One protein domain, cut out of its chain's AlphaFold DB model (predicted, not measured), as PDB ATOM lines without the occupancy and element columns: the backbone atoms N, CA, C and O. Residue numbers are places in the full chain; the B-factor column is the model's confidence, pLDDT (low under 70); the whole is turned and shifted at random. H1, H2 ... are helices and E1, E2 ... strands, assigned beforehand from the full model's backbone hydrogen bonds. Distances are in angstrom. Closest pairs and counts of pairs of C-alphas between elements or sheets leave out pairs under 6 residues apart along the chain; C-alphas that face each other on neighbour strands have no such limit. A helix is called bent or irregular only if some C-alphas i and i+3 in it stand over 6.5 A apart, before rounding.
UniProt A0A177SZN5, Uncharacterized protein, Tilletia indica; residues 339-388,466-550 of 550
ATOM      1  N   GLN A 339     -45.811 -25.719   6.946       88.06
ATOM      2  CA  GLN A 339     -45.239 -26.211   5.701       88.06
ATOM      3  C   GLN A 339     -45.913 -27.521   5.282       88.06
ATOM      4  O   GLN A 339     -46.066 -28.442   6.088       88.06
ATOM      5  N   ILE A 340     -46.239 -27.643   3.994       89.38
ATOM      6  CA  ILE A 340     -46.632 -28.922   3.395       89.38
ATOM      7  C   ILE A 340     -45.404 -29.530   2.716       89.38
ATOM      8  O   ILE A 340     -44.824 -28.936   1.802       89.38
ATOM      9  N   ARG A 341     -45.005 -30.717   3.177       91.12
ATOM     10  CA  ARG A 341     -43.881 -31.502   2.649       91.12
ATOM     11  C   ARG A 341     -44.399 -32.798   2.039       91.12
ATOM     12  O   ARG A 341     -45.417 -33.318   2.482       91.12
ATOM     13  N   TYR A 342     -43.714 -33.331   1.034       90.81
ATOM     14  CA  TYR A 342     -44.264 -34.407   0.202       90.81
ATOM     15  C   TYR A 342     -43.355 -35.640   0.146       90.81
ATOM     16  O   TYR A 342     -42.129 -35.510   0.107       90.81
ATOM     17  N   ARG A 343     -43.967 -36.833   0.128       91.38
ATOM     18  CA  ARG A 343     -43.306 -38.123  -0.135       91.38
ATOM     19  C   ARG A 343     -43.979 -38.887  -1.261       91.38
ATOM     20  O   ARG A 343     -45.200 -38.819  -1.390       91.38
ATOM     21  N   LEU A 344     -43.181 -39.647  -2.011       91.44
ATOM     22  CA  LEU A 344     -43.685 -40.602  -2.995       91.44
ATOM     23  C   LEU A 344     -44.045 -41.947  -2.351       91.44
ATOM     24  O   LEU A 344     -43.407 -42.392  -1.394       91.44
ATOM     25  N   VAL A 345     -45.075 -42.590  -2.893       91.62
ATOM     26  CA  VAL A 345     -45.582 -43.896  -2.460       91.62
ATOM     27  C   VAL A 345     -45.783 -44.787  -3.674       91.62
ATOM     28  O   VAL A 345     -46.555 -44.456  -4.572       91.62
ATOM     29  N   ALA A 346     -45.123 -45.941  -3.672       90.56
ATOM     30  CA  ALA A 346     -45.430 -47.030  -4.582       90.56
ATOM     31  C   ALA A 346     -46.752 -47.666  -4.129       90.56
ATOM     32  O   ALA A 346     -46.797 -48.392  -3.135       90.56
ATOM     33  N   THR A 347     -47.850 -47.336  -4.814       91.31
ATOM     34  CA  THR A 347     -49.159 -47.954  -4.565       91.31
ATOM     35  C   THR A 347     -49.156 -49.416  -5.005       91.31
ATOM     36  O   THR A 347     -48.333 -49.826  -5.826       91.31
ATOM     37  N   HIS A 348     -50.113 -50.202  -4.502       88.94
ATOM     38  CA  HIS A 348     -50.295 -51.596  -4.921       88.94
ATOM     39  C   HIS A 348     -50.418 -51.731  -6.447       88.94
ATOM     40  O   HIS A 348     -49.805 -52.609  -7.042       88.94
ATOM     41  N   GLU A 349     -51.159 -50.823  -7.087       88.88
ATOM     42  CA  GLU A 349     -51.339 -50.771  -8.544       88.88
ATOM     43  C   GLU A 349     -50.003 -50.613  -9.287       88.88
ATOM     44  O   GLU A 349     -49.725 -51.369 -10.216       88.88
ATOM     45  N   VAL A 350     -49.141 -49.683  -8.849       90.88
ATOM     46  CA  VAL A 350     -47.821 -49.466  -9.467       90.88
ATOM     47  C   VAL A 350     -46.880 -50.634  -9.201       90.88
ATOM     48  O   VAL A 350     -46.200 -51.061 -10.127       90.88
ATOM     49  N   LYS A 351     -46.867 -51.197  -7.986       89.88
ATOM     50  CA  LYS A 351     -46.072 -52.396  -7.669       89.88
ATOM     51  C   LYS A 351     -46.496 -53.598  -8.513       89.88
ATOM     52  O   LYS A 351     -45.649 -54.295  -9.063       89.88
ATOM     53  N   GLN A 352     -47.801 -53.811  -8.675       89.00
ATOM     54  CA  GLN A 352     -48.357 -54.887  -9.494       89.00
ATOM     55  C   GLN A 352     -48.034 -54.700 -10.985       89.00
ATOM     56  O   GLN A 352     -47.636 -55.659 -11.646       89.00
ATOM     57  N   ALA A 353     -48.147 -53.475 -11.509       89.75
ATOM     58  CA  ALA A 353     -47.760 -53.158 -12.883       89.75
ATOM     59  C   ALA A 353     -46.241 -53.309 -13.103       89.75
ATOM     60  O   ALA A 353     -45.820 -53.914 -14.088       89.75
ATOM     61  N   ALA A 354     -45.417 -52.841 -12.163       90.00
ATOM     62  CA  ALA A 354     -43.962 -52.971 -12.219       90.00
ATOM     63  C   ALA A 354     -43.530 -54.445 -12.166       90.00
ATOM     64  O   ALA A 354     -42.678 -54.855 -12.953       90.00
ATOM     65  N   LYS A 355     -44.178 -55.265 -11.327       87.75
ATOM     66  CA  LYS A 355     -43.957 -56.715 -11.297       87.75
ATOM     67  C   LYS A 355     -44.282 -57.360 -12.644       87.75
ATOM     68  O   LYS A 355     -43.461 -58.112 -13.155       87.75
ATOM     69  N   ALA A 356     -45.423 -57.027 -13.251       89.06
ATOM     70  CA  ALA A 356     -45.800 -57.553 -14.565       89.06
ATOM     71  C   ALA A 356     -44.807 -57.149 -15.677       89.06
ATOM     72  O   ALA A 356     -44.498 -57.959 -16.550       89.06
ATOM     73  N   VAL A 357     -44.262 -55.928 -15.628       88.94
ATOM     74  CA  VAL A 357     -43.208 -55.470 -16.552       88.94
ATOM     75  C   VAL A 357     -41.893 -56.223 -16.324       88.94
ATOM     76  O   VAL A 357     -41.294 -56.690 -17.289       88.94
ATOM     77  N   TRP A 358     -41.455 -56.425 -15.075       88.00
ATOM     78  CA  TRP A 358     -40.246 -57.212 -14.785       88.00
ATOM     79  C   TRP A 358     -40.406 -58.686 -15.176       88.00
ATOM     80  O   TRP A 358     -39.506 -59.243 -15.801       88.00
ATOM     81  N   GLU A 359     -41.553 -59.310 -14.885       87.38
ATOM     82  CA  GLU A 359     -41.841 -60.701 -15.266       87.38
ATOM     83  C   GLU A 359     -41.854 -60.905 -16.789       87.38
ATOM     84  O   GLU A 359     -41.472 -61.983 -17.248       87.38
ATOM     85  N   ARG A 360     -42.239 -59.879 -17.564       87.44
ATOM     86  CA  ARG A 360     -42.243 -59.896 -19.034       87.44
ATOM     87  C   ARG A 360     -40.874 -59.591 -19.650       87.44
ATOM     88  O   ARG A 360     -40.436 -60.327 -20.527       87.44
ATOM     89  N   ASP A 361     -40.213 -58.518 -19.213       85.50
ATOM     90  CA  ASP A 361     -39.099 -57.905 -19.961       85.50
ATOM     91  C   ASP A 361     -37.712 -58.172 -19.359       85.50
ATOM     92  O   ASP A 361     -36.713 -58.158 -20.082       85.50
ATOM     93  N   ILE A 362     -37.641 -58.392 -18.041       83.38
ATOM     94  CA  ILE A 362     -36.381 -58.483 -17.283       83.38
ATOM     95  C   ILE A 362     -36.108 -59.936 -16.883       83.38
ATOM     96  O   ILE A 362     -35.031 -60.458 -17.165       83.38
ATOM     97  N   ARG A 363     -37.097 -60.629 -16.308       85.06
ATOM     98  CA  ARG A 363     -36.992 -62.024 -15.853       85.06
ATOM     99  C   ARG A 363     -36.473 -63.004 -16.922       85.06
ATOM    100  O   ARG A 363     -35.671 -63.858 -16.547       85.06
ATOM    101  N   PRO A 364     -36.835 -62.913 -18.220       86.75
ATOM    102  CA  PRO A 364     -36.234 -63.781 -19.236       86.75
ATOM    103  C   PRO A 364     -34.719 -63.569 -19.370       86.75
ATOM    104  O   PRO A 364     -33.977 -64.543 -19.425       86.75
ATOM    105  N   ARG A 365     -34.254 -62.310 -19.319       84.69
ATOM    106  CA  ARG A 365     -32.825 -61.948 -19.392       84.69
ATOM    107  C   ARG A 365     -32.046 -62.424 -18.165       84.69
ATOM    108  O   ARG A 365     -30.899 -62.833 -18.296       84.69
ATOM    109  N   VAL A 366     -32.676 -62.389 -16.983       84.06
ATOM    110  CA  VAL A 366     -32.132 -62.970 -15.741       84.06
ATOM    111  C   VAL A 366     -31.869 -64.462 -15.943       84.06
ATOM    112  O   VAL A 366     -30.734 -64.909 -15.816       84.06
ATOM    113  N   LEU A 367     -32.896 -65.217 -16.347       85.69
ATOM    114  CA  LEU A 367     -32.806 -66.666 -16.544       85.69
ATOM    115  C   LEU A 367     -31.827 -67.055 -17.667       85.69
ATOM    116  O   LEU A 367     -31.140 -68.069 -17.555       85.69
ATOM    117  N   GLU A 368     -31.728 -66.251 -18.726       86.38
ATOM    118  CA  GLU A 368     -30.767 -66.447 -19.817       86.38
ATOM    119  C   GLU A 368     -29.320 -66.188 -19.370       86.38
ATOM    120  O   GLU A 368     -28.452 -67.035 -19.602       86.38
ATOM    121  N   ARG A 369     -29.045 -65.082 -18.657       81.94
ATOM    122  CA  ARG A 369     -27.714 -64.814 -18.081       81.94
ATOM    123  C   ARG A 369     -27.330 -65.875 -17.039       81.94
ATOM    124  O   ARG A 369     -26.203 -66.365 -17.073       81.94
ATOM    125  N   GLU A 370     -28.253 -66.327 -16.187       85.69
ATOM    126  CA  GLU A 370     -28.021 -67.458 -15.271       85.69
ATOM    127  C   GLU A 370     -27.712 -68.780 -15.995       85.69
ATOM    128  O   GLU A 370     -26.924 -69.585 -15.496       85.69
ATOM    129  N   ALA A 371     -28.350 -69.042 -17.141       87.81
ATOM    130  CA  ALA A 371     -28.096 -70.235 -17.946       87.81
ATOM    131  C   ALA A 371     -26.741 -70.147 -18.670       87.81
ATOM    132  O   ALA A 371     -25.986 -71.122 -18.665       87.81
ATOM    133  N   ARG A 372     -26.382 -68.969 -19.211       86.81
ATOM    134  CA  ARG A 372     -25.041 -68.669 -19.754       86.81
ATOM    135  C   ARG A 372     -23.964 -68.877 -18.688       86.81
ATOM    136  O   ARG A 372     -22.969 -69.541 -18.968       86.81
ATOM    137  N   MET A 373     -24.175 -68.380 -17.468       82.31
ATOM    138  CA  MET A 373     -23.226 -68.540 -16.360       82.31
ATOM    139  C   MET A 373     -23.075 -70.000 -15.928       82.31
ATOM    140  O   MET A 373     -21.951 -70.493 -15.901       82.31
ATOM    141  N   ARG A 374     -24.177 -70.732 -15.704       87.56
ATOM    142  CA  ARG A 374     -24.121 -72.173 -15.395       87.56
ATOM    143  C   ARG A 374     -23.428 -72.978 -16.495       87.56
ATOM    144  O   ARG A 374     -22.590 -73.817 -16.192       87.56
ATOM    145  N   SER A 375     -23.684 -72.668 -17.766       88.06
ATOM    146  CA  SER A 375     -22.988 -73.287 -18.903       88.06
ATOM    147  C   SER A 375     -21.480 -72.970 -18.916       88.06
ATOM    148  O   SER A 375     -20.664 -73.871 -19.115       88.06
ATOM    149  N   ARG A 376     -21.079 -71.719 -18.623       87.75
ATOM    150  CA  ARG A 376     -19.663 -71.301 -18.484       87.75
ATOM    151  C   ARG A 376     -18.980 -72.042 -17.324       87.75
ATOM    152  O   ARG A 376     -17.846 -72.492 -17.475       87.75
ATOM    153  N   GLU A 377     -19.670 -72.219 -16.197       87.00
ATOM    154  CA  GLU A 377     -19.185 -72.969 -15.030       87.00
ATOM    155  C   GLU A 377     -19.078 -74.477 -15.294       87.00
ATOM    156  O   GLU A 377     -18.029 -75.061 -15.027       87.00
ATOM    157  N   GLU A 378     -20.100 -75.109 -15.878       90.75
ATOM    158  CA  GLU A 378     -20.084 -76.527 -16.258       90.75
ATOM    159  C   GLU A 378     -18.990 -76.821 -17.295       90.75
ATOM    160  O   GLU A 378     -18.245 -77.795 -17.154       90.75
ATOM    161  N   ALA A 379     -18.815 -75.950 -18.295       89.19
ATOM    162  CA  ALA A 379     -17.733 -76.054 -19.270       89.19
ATOM    163  C   ALA A 379     -16.349 -75.909 -18.612       89.19
ATOM    164  O   ALA A 379     -15.443 -76.689 -18.917       89.19
ATOM    165  N   LYS A 380     -16.181 -74.967 -17.674       90.12
ATOM    166  CA  LYS A 380     -14.928 -74.766 -16.925       90.12
ATOM    167  C   LYS A 380     -14.624 -75.944 -15.994       90.12
ATOM    168  O   LYS A 380     -13.490 -76.418 -15.965       90.12
ATOM    169  N   ALA A 381     -15.632 -76.475 -15.301       90.62
ATOM    170  CA  ALA A 381     -15.521 -77.666 -14.459       90.62
ATOM    171  C   ALA A 381     -15.185 -78.921 -15.283       90.62
ATOM    172  O   ALA A 381     -14.344 -79.722 -14.870       90.62
ATOM    173  N   LYS A 382     -15.774 -79.067 -16.479       92.38
ATOM    174  CA  LYS A 382     -15.425 -80.132 -17.425       92.38
ATOM    175  C   LYS A 382     -13.979 -79.997 -17.913       92.38
ATOM    176  O   LYS A 382     -13.218 -80.943 -17.746       92.38
ATOM    177  N   ARG A 383     -13.563 -78.822 -18.415       89.50
ATOM    178  CA  ARG A 383     -12.162 -78.559 -18.814       89.50
ATOM    179  C   ARG A 383     -11.186 -78.888 -17.675       89.50
ATOM    180  O   ARG A 383     -10.174 -79.538 -17.915       89.50
ATOM    181  N   ALA A 384     -11.497 -78.494 -16.437       89.75
ATOM    182  CA  ALA A 384     -10.668 -78.796 -15.268       89.75
ATOM    183  C   ALA A 384     -10.583 -80.305 -14.967       89.75
ATOM    184  O   ALA A 384      -9.496 -80.813 -14.690       89.75
ATOM    185  N   ARG A 385     -11.702 -81.038 -15.067       90.00
ATOM    186  CA  ARG A 385     -11.741 -82.500 -14.908       90.00
ATOM    187  C   ARG A 385     -10.942 -83.220 -15.997       90.00
ATOM    188  O   ARG A 385     -10.193 -84.140 -15.680       90.00
ATOM    189  N   ASP A 386     -11.076 -82.790 -17.246       89.69
ATOM    190  CA  ASP A 386     -10.395 -83.396 -18.393       89.69
ATOM    191  C   ASP A 386      -8.871 -83.133 -18.327       89.69
ATOM    192  O   ASP A 386      -8.078 -84.056 -18.527       89.69
ATOM    193  N   ARG A 387      -8.447 -81.919 -17.925       87.00
ATOM    194  CA  ARG A 387      -7.037 -81.594 -17.610       87.00
ATOM    195  C   ARG A 387      -6.494 -82.455 -16.456       87.00
ATOM    196  O   ARG A 387      -5.391 -82.988 -16.560       87.00
ATOM    197  N   ALA A 388      -7.264 -82.640 -15.379       88.00
ATOM    198  CA  ALA A 388      -6.860 -83.474 -14.242       88.00
ATOM    199  C   ALA A 388      -6.723 -84.965 -14.608       88.00
ATOM    200  O   ALA A 388      -5.814 -85.634 -14.118       88.00
ATOM    201  N   TRP A 466     -36.494 -60.090  -8.415       66.12
ATOM    202  CA  TRP A 466     -37.706 -59.708  -7.680       66.12
ATOM    203  C   TRP A 466     -37.984 -60.704  -6.537       66.12
ATOM    204  O   TRP A 466     -38.969 -61.441  -6.566       66.12
ATOM    205  N   LYS A 467     -37.085 -60.762  -5.543       55.75
ATOM    206  CA  LYS A 467     -37.178 -61.659  -4.374       55.75
ATOM    207  C   LYS A 467     -38.412 -61.350  -3.515       55.75
ATOM    208  O   LYS A 467     -38.355 -60.496  -2.640       55.75
ATOM    209  N   ASP A 468     -39.510 -62.056  -3.782       54.22
ATOM    210  CA  ASP A 468     -40.705 -62.223  -2.935       54.22
ATOM    211  C   ASP A 468     -41.308 -60.948  -2.302       54.22
ATOM    212  O   ASP A 468     -42.002 -61.010  -1.287       54.22
ATOM    213  N   PHE A 469     -41.105 -59.784  -2.924       59.41
ATOM    214  CA  PHE A 469     -41.699 -58.531  -2.466       59.41
ATOM    215  C   PHE A 469     -43.224 -58.553  -2.605       59.41
ATOM    216  O   PHE A 469     -43.772 -58.703  -3.703       59.41
ATOM    217  N   GLU A 470     -43.908 -58.343  -1.480       67.44
ATOM    218  CA  GLU A 470     -45.345 -58.102  -1.442       67.44
ATOM    219  C   GLU A 470     -45.704 -56.851  -2.260       67.44
ATOM    220  O   GLU A 470     -45.082 -55.791  -2.123       67.44
ATOM    221  N   CYS A 471     -46.802 -56.913  -3.021       79.06
ATOM    222  CA  CYS A 471     -47.396 -55.735  -3.671       79.06
ATOM    223  C   CYS A 471     -48.006 -54.730  -2.662       79.06
ATOM    224  O   CYS A 471     -48.713 -53.806  -3.059       79.06
ATOM    225  N   ALA A 472     -47.764 -54.895  -1.357       81.00
ATOM    226  CA  ALA A 472     -48.208 -53.985  -0.311       81.00
ATOM    227  C   ALA A 472     -47.661 -52.560  -0.550       81.00
ATOM    228  O   ALA A 472     -46.483 -52.404  -0.884       81.00
ATOM    229  N   PRO A 473     -48.485 -51.505  -0.397       85.62
ATOM    230  CA  PRO A 473     -48.073 -50.142  -0.713       85.62
ATOM    231  C   PRO A 473     -46.962 -49.655   0.227       85.62
ATOM    232  O   PRO A 473     -47.087 -49.760   1.448       85.62
ATOM    233  N   SER A 474     -45.892 -49.082  -0.330       87.44
ATOM    234  CA  SER A 474     -44.709 -48.653   0.430       87.44
ATOM    235  C   SER A 474     -44.287 -47.217   0.110       87.44
ATOM    236  O   SER A 474     -44.414 -46.735  -1.015       87.44
ATOM    237  N   VAL A 475     -43.771 -46.513   1.119       88.12
ATOM    238  CA  VAL A 475     -43.233 -45.153   0.970       88.12
ATOM    239  C   VAL A 475     -41.815 -45.240   0.413       88.12
ATOM    240  O   VAL A 475     -40.966 -45.872   1.037       88.12
ATOM    241  N   ILE A 476     -41.550 -44.573  -0.711       86.88
ATOM    242  CA  ILE A 476     -40.202 -44.486  -1.288       86.88
ATOM    243  C   ILE A 476     -39.401 -43.503  -0.430       86.88
ATOM    244  O   ILE A 476     -39.763 -42.329  -0.313       86.88
ATOM    245  N   ALA A 477     -38.352 -43.990   0.234       81.88
ATOM    246  CA  ALA A 477     -37.674 -43.232   1.287       81.88
ATOM    247  C   ALA A 477     -36.790 -42.104   0.730       81.88
ATOM    248  O   ALA A 477     -36.918 -40.948   1.148       81.88
ATOM    249  N   GLU A 478     -35.917 -42.433  -0.226       84.31
ATOM    250  CA  GLU A 478     -34.990 -41.492  -0.867       84.31
ATOM    251  C   GLU A 478     -35.117 -41.579  -2.402       84.31
ATOM    252  O   GLU A 478     -34.238 -42.114  -3.070       84.31
ATOM    253  N   PRO A 479     -36.210 -41.053  -2.995       81.19
ATOM    254  CA  PRO A 479     -36.539 -41.249  -4.414       81.19
ATOM    255  C   PRO A 479     -35.501 -40.754  -5.438       81.19
ATOM    256  O   PRO A 479     -35.580 -41.142  -6.597       81.19
ATOM    257  N   GLY A 480     -34.530 -39.923  -5.040       79.50
ATOM    258  CA  GLY A 480     -33.393 -39.546  -5.895       79.50
ATOM    259  C   GLY A 480     -32.279 -40.599  -5.979       79.50
ATOM    260  O   GLY A 480     -31.491 -40.558  -6.915       79.50
ATOM    261  N   CYS A 481     -32.233 -41.533  -5.026       79.25
ATOM    262  CA  CYS A 481     -31.308 -42.667  -4.969       79.25
ATOM    263  C   CYS A 481     -32.105 -43.948  -4.630       79.25
ATOM    264  O   CYS A 481     -31.931 -44.501  -3.541       79.25
ATOM    265  N   PRO A 482     -33.029 -44.390  -5.510       80.12
ATOM    266  CA  PRO A 482     -33.914 -45.527  -5.256       80.12
ATOM    267  C   PRO A 482     -33.120 -46.798  -4.926       80.12
ATOM    268  O   PRO A 482     -32.238 -47.223  -5.681       80.12
ATOM    269  N   SER A 483     -33.462 -47.375  -3.775       74.88
ATOM    270  CA  SER A 483     -32.697 -48.393  -3.051       74.88
ATOM    271  C   SER A 483     -32.816 -49.795  -3.643       74.88
ATOM    272  O   SER A 483     -31.941 -50.630  -3.427       74.88
ATOM    273  N   SER A 484     -33.874 -50.044  -4.415       81.00
ATOM    274  CA  SER A 484     -34.089 -51.285  -5.149       81.00
ATOM    275  C   SER A 484     -34.443 -51.013  -6.610       81.00
ATOM    276  O   SER A 484     -34.919 -49.936  -6.988       81.00
ATOM    277  N   GLY A 485     -34.255 -52.027  -7.451       80.56
ATOM    278  CA  GLY A 485     -34.734 -51.992  -8.827       80.56
ATOM    279  C   GLY A 485     -36.264 -51.945  -8.944       80.56
ATOM    280  O   GLY A 485     -36.774 -51.334  -9.885       80.56
ATOM    281  N   GLU A 486     -36.997 -52.471  -7.953       83.06
ATOM    282  CA  GLU A 486     -38.447 -52.271  -7.829       83.06
ATOM    283  C   GLU A 486     -38.772 -50.776  -7.705       83.06
ATOM    284  O   GLU A 486     -39.603 -50.280  -8.464       83.06
ATOM    285  N   GLU A 487     -38.108 -50.035  -6.806       86.56
ATOM    286  CA  GLU A 487     -38.321 -48.586  -6.668       86.56
ATOM    287  C   GLU A 487     -37.979 -47.852  -7.974       86.56
ATOM    288  O   GLU A 487     -38.756 -47.007  -8.420       86.56
ATOM    289  N   ARG A 488     -36.874 -48.222  -8.645       87.44
ATOM    290  CA  ARG A 488     -36.495 -47.668  -9.963       87.44
ATOM    291  C   ARG A 488     -37.580 -47.900 -11.021       87.44
ATOM    292  O   ARG A 488     -37.876 -46.987 -11.793       87.44
ATOM    293  N   LEU A 489     -38.181 -49.090 -11.073       87.19
ATOM    294  CA  LEU A 489     -39.227 -49.411 -12.048       87.19
ATOM    295  C   LEU A 489     -40.572 -48.762 -11.685       87.19
ATOM    296  O   LEU A 489     -41.231 -48.208 -12.561       87.19
ATOM    297  N   CYS A 490     -40.935 -48.736 -10.402       88.94
ATOM    298  CA  CYS A 490     -42.112 -48.020  -9.909       88.94
ATOM    299  C   CYS A 490     -42.048 -46.531 -10.274       88.94
ATOM    300  O   CYS A 490     -43.026 -45.989 -10.779       88.94
ATOM    301  N   LEU A 491     -40.895 -45.876 -10.081       90.50
ATOM    302  CA  LEU A 491     -40.699 -44.471 -10.454       90.50
ATOM    303  C   LEU A 491     -40.854 -44.240 -11.967       90.50
ATOM    304  O   LEU A 491     -41.526 -43.285 -12.354       90.50
ATOM    305  N   LYS A 492     -40.338 -45.141 -12.818       89.75
ATOM    306  CA  LYS A 492     -40.569 -45.088 -14.276       89.75
ATOM    307  C   LYS A 492     -42.065 -45.166 -14.617       89.75
ATOM    308  O   LYS A 492     -42.557 -44.311 -15.350       89.75
ATOM    309  N   LEU A 493     -42.814 -46.102 -14.026       90.31
ATOM    310  CA  LEU A 493     -44.269 -46.199 -14.240       90.31
ATOM    311  C   LEU A 493     -45.032 -44.969 -13.709       90.31
ATOM    312  O   LEU A 493     -45.996 -44.514 -14.324       90.31
ATOM    313  N   MET A 494     -44.570 -44.345 -12.618       89.69
ATOM    314  CA  MET A 494     -45.120 -43.065 -12.145       89.69
ATOM    315  C   MET A 494     -44.922 -41.913 -13.145       89.69
ATOM    316  O   MET A 494     -45.599 -40.889 -13.024       89.69
ATOM    317  N   MET A 495     -44.070 -42.054 -14.163       87.00
ATOM    318  CA  MET A 495     -43.827 -41.037 -15.196       87.00
ATOM    319  C   MET A 495     -44.615 -41.285 -16.496       87.00
ATOM    320  O   MET A 495     -44.851 -40.338 -17.246       87.00
ATOM    321  N   GLU A 496     -45.106 -42.504 -16.742       88.19
ATOM    322  CA  GLU A 496     -45.783 -42.876 -17.995       88.19
ATOM    323  C   GLU A 496     -47.040 -42.037 -18.293       88.19
ATOM    324  O   GLU A 496     -47.939 -41.889 -17.461       88.19
ATOM    325  N   GLY A 497     -47.117 -41.468 -19.499       84.56
ATOM    326  CA  GLY A 497     -48.228 -40.601 -19.912       84.56
ATOM    327  C   GLY A 497     -48.183 -39.168 -19.356       84.56
ATOM    328  O   GLY A 497     -49.122 -38.399 -19.573       84.56
ATOM    329  N   LEU A 498     -47.112 -38.764 -18.662       90.06
ATOM    330  CA  LEU A 498     -46.825 -37.343 -18.447       90.06
ATOM    331  C   LEU A 498     -46.215 -36.717 -19.721       90.06
ATOM    332  O   LEU A 498     -45.471 -37.382 -20.437       90.06
ATOM    333  N   PRO A 499     -46.493 -35.433 -20.019       91.38
ATOM    334  CA  PRO A 499     -45.784 -34.715 -21.077       91.38
ATOM    335  C   PRO A 499     -44.323 -34.468 -20.674       91.38
ATOM    336  O   PRO A 499     -44.039 -34.288 -19.487       91.38
ATOM    337  N   SER A 500     -43.424 -34.380 -21.661       90.44
ATOM    338  CA  SER A 500     -41.972 -34.202 -21.465       90.44
ATOM    339  C   SER A 500     -41.623 -33.060 -20.490       90.44
ATOM    340  O   SER A 500     -40.855 -33.253 -19.550       90.44
ATOM    341  N   ASP A 501     -42.306 -31.915 -20.607       91.00
ATOM    342  CA  ASP A 501     -42.241 -30.789 -19.663       91.00
ATOM    343  C   ASP A 501     -42.381 -31.169 -18.184       91.00
ATOM    344  O   ASP A 501     -41.707 -30.599 -17.329       91.00
ATOM    345  N   LEU A 502     -43.301 -32.082 -17.858       91.06
ATOM    346  CA  LEU A 502     -43.559 -32.499 -16.478       91.06
ATOM    347  C   LEU A 502     -42.676 -33.675 -16.056       91.06
ATOM    348  O   LEU A 502     -42.439 -33.816 -14.862       91.06
ATOM    349  N   ILE A 503     -42.156 -34.454 -17.006       91.00
ATOM    350  CA  ILE A 503     -41.099 -35.451 -16.775       91.00
ATOM    351  C   ILE A 503     -39.813 -34.738 -16.338       91.00
ATOM    352  O   ILE A 503     -39.348 -34.951 -15.224       91.00
ATOM    353  N   ALA A 504     -39.336 -33.759 -17.113       91.31
ATOM    354  CA  ALA A 504     -38.139 -32.989 -16.770       91.31
ATOM    355  C   ALA A 504     -38.271 -32.205 -15.444       91.31
ATOM    356  O   ALA A 504     -37.281 -31.999 -14.742       91.31
ATOM    357  N   VAL A 505     -39.486 -31.769 -15.079       91.50
ATOM    358  CA  VAL A 505     -39.781 -31.167 -13.761       91.50
ATOM    359  C   VAL A 505     -39.809 -32.227 -12.652       91.50
ATOM    360  O   VAL A 505     -39.366 -31.933 -11.541       91.50
ATOM    361  N   PHE A 506     -40.298 -33.442 -12.931       90.50
ATOM    362  CA  PHE A 506     -40.285 -34.558 -11.985       90.50
ATOM    363  C   PHE A 506     -38.855 -34.939 -11.625       90.50
ATOM    364  O   PHE A 506     -38.516 -34.860 -10.452       90.50
ATOM    365  N   ASP A 507     -38.000 -35.230 -12.606       90.50
ATOM    366  CA  ASP A 507     -36.625 -35.697 -12.381       90.50
ATOM    367  C   ASP A 507     -35.786 -34.689 -11.578       90.50
ATOM    368  O   ASP A 507     -35.036 -35.048 -10.668       90.50
ATOM    369  N   GLN A 508     -35.970 -33.391 -11.839       91.19
ATOM    370  CA  GLN A 508     -35.303 -32.332 -11.078       91.19
ATOM    371  C   GLN A 508     -35.810 -32.224  -9.630       91.19
ATOM    372  O   GLN A 508     -35.012 -31.943  -8.727       91.19
ATOM    373  N   ALA A 509     -37.110 -32.438  -9.401       90.38
ATOM    374  CA  ALA A 509     -37.742 -32.407  -8.081       90.38
ATOM    375  C   ALA A 509     -37.593 -33.728  -7.295       90.38
ATOM    376  O   ALA A 509     -37.669 -33.718  -6.064       90.38
ATOM    377  N   LEU A 510     -37.348 -34.843  -7.988       89.94
ATOM    378  CA  LEU A 510     -37.395 -36.212  -7.475       89.94
ATOM    379  C   LEU A 510     -36.576 -36.426  -6.185       89.94
ATOM    380  O   LEU A 510     -37.149 -36.953  -5.229       89.94
ATOM    381  N   PRO A 511     -35.318 -35.947  -6.052       89.69
ATOM    382  CA  PRO A 511     -34.529 -36.137  -4.827       89.69
ATOM    383  C   PRO A 511     -35.108 -35.464  -3.572       89.69
ATOM    384  O   PRO A 511     -34.711 -35.791  -2.453       89.69
ATOM    385  N   PHE A 512     -36.033 -34.515  -3.734       88.12
ATOM    386  CA  PHE A 512     -36.584 -33.730  -2.632       88.12
ATOM    387  C   PHE A 512     -37.910 -34.274  -2.085       88.12
ATOM    388  O   PHE A 512     -38.287 -33.902  -0.970       88.12
ATOM    389  N   PHE A 513     -38.580 -35.199  -2.788       89.06
ATOM    390  CA  PHE A 513     -39.810 -35.870  -2.333       89.06
ATOM    391  C   PHE A 513     -39.554 -36.954  -1.260       89.06
ATOM    392  O   PHE A 513     -40.150 -38.027  -1.263       89.06
ATOM    393  N   ASN A 514     -38.669 -36.659  -0.309       86.88
ATOM    394  CA  ASN A 514     -38.345 -37.475   0.866       86.88
ATOM    395  C   ASN A 514     -39.025 -36.952   2.154       86.88
ATOM    396  O   ASN A 514     -38.730 -37.402   3.267       86.88
ATOM    397  N   GLY A 515     -39.952 -35.995   2.031       85.38
ATOM    398  CA  GLY A 515     -40.677 -35.369   3.143       85.38
ATOM    399  C   GLY A 515     -39.852 -34.393   3.988       85.38
ATOM    400  O   GLY A 515     -40.369 -33.871   4.973       85.38
ATOM    401  N   LYS A 516     -38.586 -34.132   3.628       86.44
ATOM    402  CA  LYS A 516     -37.717 -33.170   4.330       86.44
ATOM    403  C   LYS A 516     -37.912 -31.730   3.818       86.44
ATOM    404  O   LYS A 516     -37.702 -30.803   4.591       86.44
ATOM    405  N   HIS A 517     -38.384 -31.556   2.578       88.19
ATOM    406  CA  HIS A 517     -38.439 -30.271   1.860       88.19
ATOM    407  C   HIS A 517     -39.877 -29.798   1.561       88.19
ATOM    408  O   HIS A 517     -40.779 -30.625   1.390       88.19
ATOM    409  N   SER A 518     -40.088 -28.479   1.458       89.69
ATOM    410  CA  SER A 518     -41.348 -27.864   0.985       89.69
ATOM    411  C   SER A 518     -41.329 -27.583  -0.529       89.69
ATOM    412  O   SER A 518     -40.276 -27.623  -1.164       89.69
ATOM    413  N   LEU A 519     -42.480 -27.276  -1.142       88.19
ATOM    414  CA  LEU A 519     -42.532 -26.979  -2.587       88.19
ATOM    415  C   LEU A 519     -41.765 -25.714  -2.968       88.19
ATOM    416  O   LEU A 519     -41.148 -25.676  -4.028       88.19
ATOM    417  N   ASP A 520     -41.808 -24.694  -2.118       86.38
ATOM    418  CA  ASP A 520     -41.202 -23.389  -2.388       86.38
ATOM    419  C   ASP A 520     -39.668 -23.462  -2.220       86.38
ATOM    420  O   ASP A 520     -38.915 -22.853  -2.981       86.38
ATOM    421  N   GLU A 521     -39.195 -24.348  -1.334       89.06
ATOM    422  CA  GLU A 521     -37.799 -24.785  -1.272       89.06
ATOM    423  C   GLU A 521     -37.362 -25.539  -2.540       89.06
ATOM    424  O   GLU A 521     -36.321 -25.216  -3.111       89.06
ATOM    425  N   ILE A 522     -38.146 -26.517  -3.010       89.25
ATOM    426  CA  ILE A 522     -37.840 -27.288  -4.234       89.25
ATOM    427  C   ILE A 522     -37.779 -26.364  -5.454       89.25
ATOM    428  O   ILE A 522     -36.827 -26.421  -6.236       89.25
ATOM    429  N   ALA A 523     -38.771 -25.481  -5.586       89.50
ATOM    430  CA  ALA A 523     -38.848 -24.483  -6.641       89.50
ATOM    431  C   ALA A 523     -37.611 -23.578  -6.651       89.50
ATOM    432  O   ALA A 523     -36.987 -23.410  -7.695       89.50
ATOM    433  N   SER A 524     -37.196 -23.063  -5.492       86.94
ATOM    434  CA  SER A 524     -36.033 -22.179  -5.399       86.94
ATOM    435  C   SER A 524     -34.701 -22.910  -5.620       86.94
ATOM    436  O   SER A 524     -33.866 -22.436  -6.391       86.94
ATOM    437  N   ARG A 525     -34.515 -24.109  -5.040       86.81
ATOM    438  CA  ARG A 525     -33.291 -24.930  -5.192       86.81
ATOM    439  C   ARG A 525     -33.030 -25.403  -6.627       86.81
ATOM    440  O   ARG A 525     -31.879 -25.664  -6.969       86.81
ATOM    441  N   ARG A 526     -34.072 -25.559  -7.450       88.06
ATOM    442  CA  ARG A 526     -33.973 -26.006  -8.855       88.06
ATOM    443  C   ARG A 526     -34.375 -24.939  -9.884       88.06
ATOM    444  O   ARG A 526     -34.376 -25.232 -11.070       88.06
ATOM    445  N   ASN A 527     -34.712 -23.721  -9.452       87.06
ATOM    446  CA  ASN A 527     -35.329 -22.671 -10.283       87.06
ATOM    447  C   ASN A 527     -36.570 -23.162 -11.076       87.06
ATOM    448  O   ASN A 527     -36.806 -22.750 -12.211       87.06
ATOM    449  N   LEU A 528     -37.375 -24.050 -10.481       88.88
ATOM    450  CA  LEU A 528     -38.586 -24.605 -11.096       88.88
ATOM    451  C   LEU A 528     -39.802 -23.705 -10.853       88.88
ATOM    452  O   LEU A 528     -40.009 -23.190  -9.757       88.88
ATOM    453  N   SER A 529     -40.685 -23.604 -11.849       89.44
ATOM    454  CA  SER A 529     -41.979 -22.936 -11.678       89.44
ATOM    455  C   SER A 529     -42.870 -23.703 -10.694       89.44
ATOM    456  O   SER A 529     -43.268 -24.843 -10.961       89.44
ATOM    457  N   LEU A 530     -43.274 -23.039  -9.604       86.56
ATOM    458  CA  LEU A 530     -44.271 -23.549  -8.655       86.56
ATOM    459  C   LEU A 530     -45.571 -23.982  -9.344       86.56
ATOM    460  O   LEU A 530     -46.194 -24.950  -8.915       86.56
ATOM    461  N   SER A 531     -45.972 -23.319 -10.432       89.56
ATOM    462  CA  SER A 531     -47.161 -23.691 -11.204       89.56
ATOM    463  C   SER A 531     -46.989 -25.029 -11.928       89.56
ATOM    464  O   SER A 531     -47.897 -25.861 -11.859       89.56
ATOM    465  N   LYS A 532     -45.823 -25.296 -12.544       91.25
ATOM    466  CA  LYS A 532     -45.526 -26.615 -13.143       91.25
ATOM    467  C   LYS A 532     -45.446 -27.707 -12.067       91.25
ATOM    468  O   LYS A 532     -46.061 -28.759 -12.228       91.25
ATOM    469  N   LEU A 533     -44.787 -27.435 -10.936       90.75
ATOM    470  CA  LEU A 533     -44.665 -28.381  -9.817       90.75
ATOM    471  C   LEU A 533     -46.029 -28.714  -9.175       90.75
ATOM    472  O   LEU A 533     -46.346 -29.878  -8.936       90.75
ATOM    473  N   ARG A 534     -46.895 -27.712  -8.966       91.31
ATOM    474  CA  ARG A 534     -48.271 -27.907  -8.469       91.31
ATOM    475  C   ARG A 534     -49.157 -28.629  -9.499       91.31
ATOM    476  O   ARG A 534     -50.011 -29.418  -9.104       91.31
ATOM    477  N   ALA A 535     -48.961 -28.409 -10.803       91.56
ATOM    478  CA  ALA A 535     -49.681 -29.131 -11.859       91.56
ATOM    479  C   ALA A 535     -49.287 -30.618 -11.939       91.56
ATOM    480  O   ALA A 535     -50.164 -31.473 -12.072       91.56
ATOM    481  N   LEU A 536     -47.995 -30.929 -11.788       92.25
ATOM    482  CA  LEU A 536     -47.472 -32.294 -11.669       92.25
ATOM    483  C   LEU A 536     -48.134 -33.033 -10.499       92.25
ATOM    484  O   LEU A 536     -48.731 -34.091 -10.695       92.25
ATOM    485  N   LEU A 537     -48.100 -32.448  -9.297       90.44
ATOM    486  CA  LEU A 537     -48.647 -33.079  -8.090       90.44
ATOM    487  C   LEU A 537     -50.164 -33.299  -8.164       90.44
ATOM    488  O   LEU A 537     -50.654 -34.300  -7.653       90.44
ATOM    489  N   ARG A 538     -50.913 -32.430  -8.860       90.88
ATOM    490  CA  ARG A 538     -52.338 -32.670  -9.165       90.88
ATOM    491  C   ARG A 538     -52.538 -33.881 -10.079       90.88
ATOM    492  O   ARG A 538     -53.430 -34.679  -9.819       90.88
ATOM    493  N   LYS A 539     -51.709 -34.042 -11.120       90.88
ATOM    494  CA  LYS A 539     -51.779 -35.196 -12.037       90.88
ATOM    495  C   LYS A 539     -51.377 -36.521 -11.384       90.88
ATOM    496  O   LYS A 539     -51.805 -37.563 -11.865       90.88
ATOM    497  N   ARG A 540     -50.557 -36.499 -10.327       89.44
ATOM    498  CA  ARG A 540     -50.022 -37.697  -9.647       89.44
ATOM    499  C   ARG A 540     -50.377 -37.792  -8.161       89.44
ATOM    500  O   ARG A 540     -49.665 -38.441  -7.402       89.44
ATOM    501  N   VAL A 541     -51.499 -37.200  -7.749       88.75
ATOM    502  CA  VAL A 541     -51.949 -37.172  -6.342       88.75
ATOM    503  C   VAL A 541     -52.035 -38.569  -5.703       88.75
ATOM    504  O   VAL A 541     -51.720 -38.726  -4.530       88.75
ATOM    505  N   GLN A 542     -52.362 -39.596  -6.491       88.75
ATOM    506  CA  GLN A 542     -52.423 -41.002  -6.068       88.75
ATOM    507  C   GLN A 542     -51.079 -41.599  -5.594       88.75
ATOM    508  O   GLN A 542     -51.085 -42.585  -4.864       88.75
ATOM    509  N   TYR A 543     -49.936 -41.012  -5.971       89.69
ATOM    510  CA  TYR A 543     -48.591 -41.475  -5.589       89.69
ATOM    511  C   TYR A 543     -47.941 -40.600  -4.511       89.69
ATOM    512  O   TYR A 543     -46.742 -40.717  -4.266       89.69
ATOM    513  N   VAL A 544     -48.692 -39.678  -3.899       90.75
ATOM    514  CA  VAL A 544     -48.142 -38.572  -3.109       90.75
ATOM    515  C   VAL A 544     -48.814 -38.485  -1.738       90.75
ATOM    516  O   VAL A 544     -50.002 -38.187  -1.640       90.75
ATOM    517  N   ILE A 545     -48.037 -38.639  -0.662       90.38
ATOM    518  CA  ILE A 545     -48.478 -38.288   0.698       90.38
ATOM    519  C   ILE A 545     -47.977 -36.887   1.053       90.38
ATOM    520  O   ILE A 545     -46.789 -36.580   0.916       90.38
ATOM    521  N   ALA A 546     -48.891 -36.056   1.554       88.75
ATOM    522  CA  ALA A 546     -48.602 -34.756   2.142       88.75
ATOM    523  C   ALA A 546     -48.434 -34.868   3.668       88.75
ATOM    524  O   ALA A 546     -49.261 -35.466   4.353       88.75
ATOM    525  N   PHE A 547     -47.382 -34.250   4.193       87.75
ATOM    526  CA  PHE A 547     -47.081 -34.121   5.615       87.75
ATOM    527  C   PHE A 547     -47.163 -32.650   6.018       87.75
ATOM    528  O   PHE A 547     -46.576 -31.787   5.364       87.75
ATOM    529  N   PHE A 548     -47.862 -32.382   7.116       86.38
ATOM    530  CA  PHE A 548     -47.940 -31.066   7.740       86.38
ATOM    531  C   PHE A 548     -46.810 -30.926   8.764       86.38
ATOM    532  O   PHE A 548     -46.703 -31.749   9.673       86.38
ATOM    533  N   HIS A 549     -45.965 -29.908   8.611       82.94
ATOM    534  CA  HIS A 549     -44.832 -29.641   9.497       82.94
ATOM    535  C   HIS A 549     -44.852 -28.165   9.940       82.94
ATOM    536  O   HIS A 549     -44.945 -27.302   9.067       82.94
ATOM    537  N   PRO A 550     -44.794 -27.861  11.250       74.56
ATOM    538  CA  PRO A 550     -44.710 -26.487  11.761       74.56
ATOM    539  C   PRO A 550     -43.297 -25.882  11.636       74.56
ATOM    540  O   PRO A 550     -42.378 -26.589  11.162       74.56
TER     541      PRO A 550
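AT A GLANCE: This is residues 339 to 388 and 466 to 550 of the 550 residues of an uncharacterized protein of Tilletia indica (UniProt A0A177SZN5). A small body of crossed helices and one three-strand sheet has a long helical arm sticking out from one end: residues 367 to 388 of H2 stand free. At the other end of the body H4, H5 and H6 form a cluster next to the sheet, while H3 crosses H1 between that cluster and the arm. There are 135 printed residues with six named helices and three named strands, in the order E1 H1 H2 H3 H4 E2 H5 H6 E3; the sheet runs E2, E1, E3, all antiparallel, and the class is mostly helix. The whole is loose, with a radius of gyration of the C-alphas of 20.7 A, and spans 72 by 30 by 28 A, the arm making much of the length.

IN THESE COORDINATES: The printed part begins with strand E1, residues 339 to 346, 23.2 A long, with C-alpha 339 at (-45.239, -26.211, 5.701). Helix H1, residues 348 to 361, is 19.8 A long. Helix H2, residues 363 to 388, is the longest helix at 37.0 A and ends with C-alpha 388 at (-6.860, -83.474, -14.242). After the cut, residues 466 to 484 hold no named element. Helix H3 is residues 485 to 495, 15.6 A, and helix H4 is residues 500 to 512, 19.6 A. H4 is irregular: C-alphas 508 and 511 are 7.4 A apart, against about 5 A in a regular helix. Strand E2, residues 514 to 518, measures 10.1 A, helix H5, residues 519 to 526, 10.7 A, and helix H6, residues 530 to 539, 14.3 A. Strand E3, residues 544 to 549, is 15.8 A long and ends with C-alpha 549 at (-44.832, -29.641, 9.497).

HOW THE PARTS SIT: E1 is the inner strand of the sheet. E1 and E3 are antiparallel at 151 degrees, with N 341 and O 547 at 2.9 A and N 547 and O 341 at 2.8 A, within hydrogen-bond range. E2 and E1 are antiparallel at 149 degrees, with N 515 and O 342 at 2.9 A. Residues 345 to 346 of E1 also pair, antiparallel, with residues 474 to 475. E2, H5 H6 and E3 form a split strand-helix-strand unit, two strands running the same way with helices between them in the chain and E1 between them in the sheet; its crossover is right-handed. H3 only grazes the sheet with residues 486 to 494, as do H4 with residues 510 to 512 and H5 with residues 519 to 521. H4 touches H6 with residues 502 to 506 alone, closest at the C-alphas of Leu 502 and Leu 536, 6.2 A, about perpendicular at 83 degrees. H5 touches H6 at a steep tilt of 62 degrees, opposite ways, closest at the C-alphas of Ala 523 and Leu 530, 5.9 A. H4 touches H5 with residues 508 to 512 alone, closest at the C-alphas of Ala 509 and Ile 522, 6.4 A. H1 touches H3 with residues 350 to 355 alone, closest at the C-alphas of Ala 354 and Cys 490, 5.8 A, only just about perpendicular at 70.3 degrees. H1 and H2 meet only through their link. H2 and H3 are apart. Every O i to N i+4 pair is within hydrogen-bond range in H1, H2, H3, H5 and H6, and 7 of 9 are in H4.

THE WHOLE: The two C-alphas farthest apart are those of Ala 388 and Pro 550, the chain's last residue, at 73.2 A. Without residues 367 to 388 the body has 113 residues and spans 44 by 30 by 21 A. Residues 389 to 465 are not printed, and C-alphas 388 and 466 are 39.5 A apart across this cut. The links printed whole are tight. The mean pLDDT of the printed part is 86.8, and residues 466 to 470 are under 70.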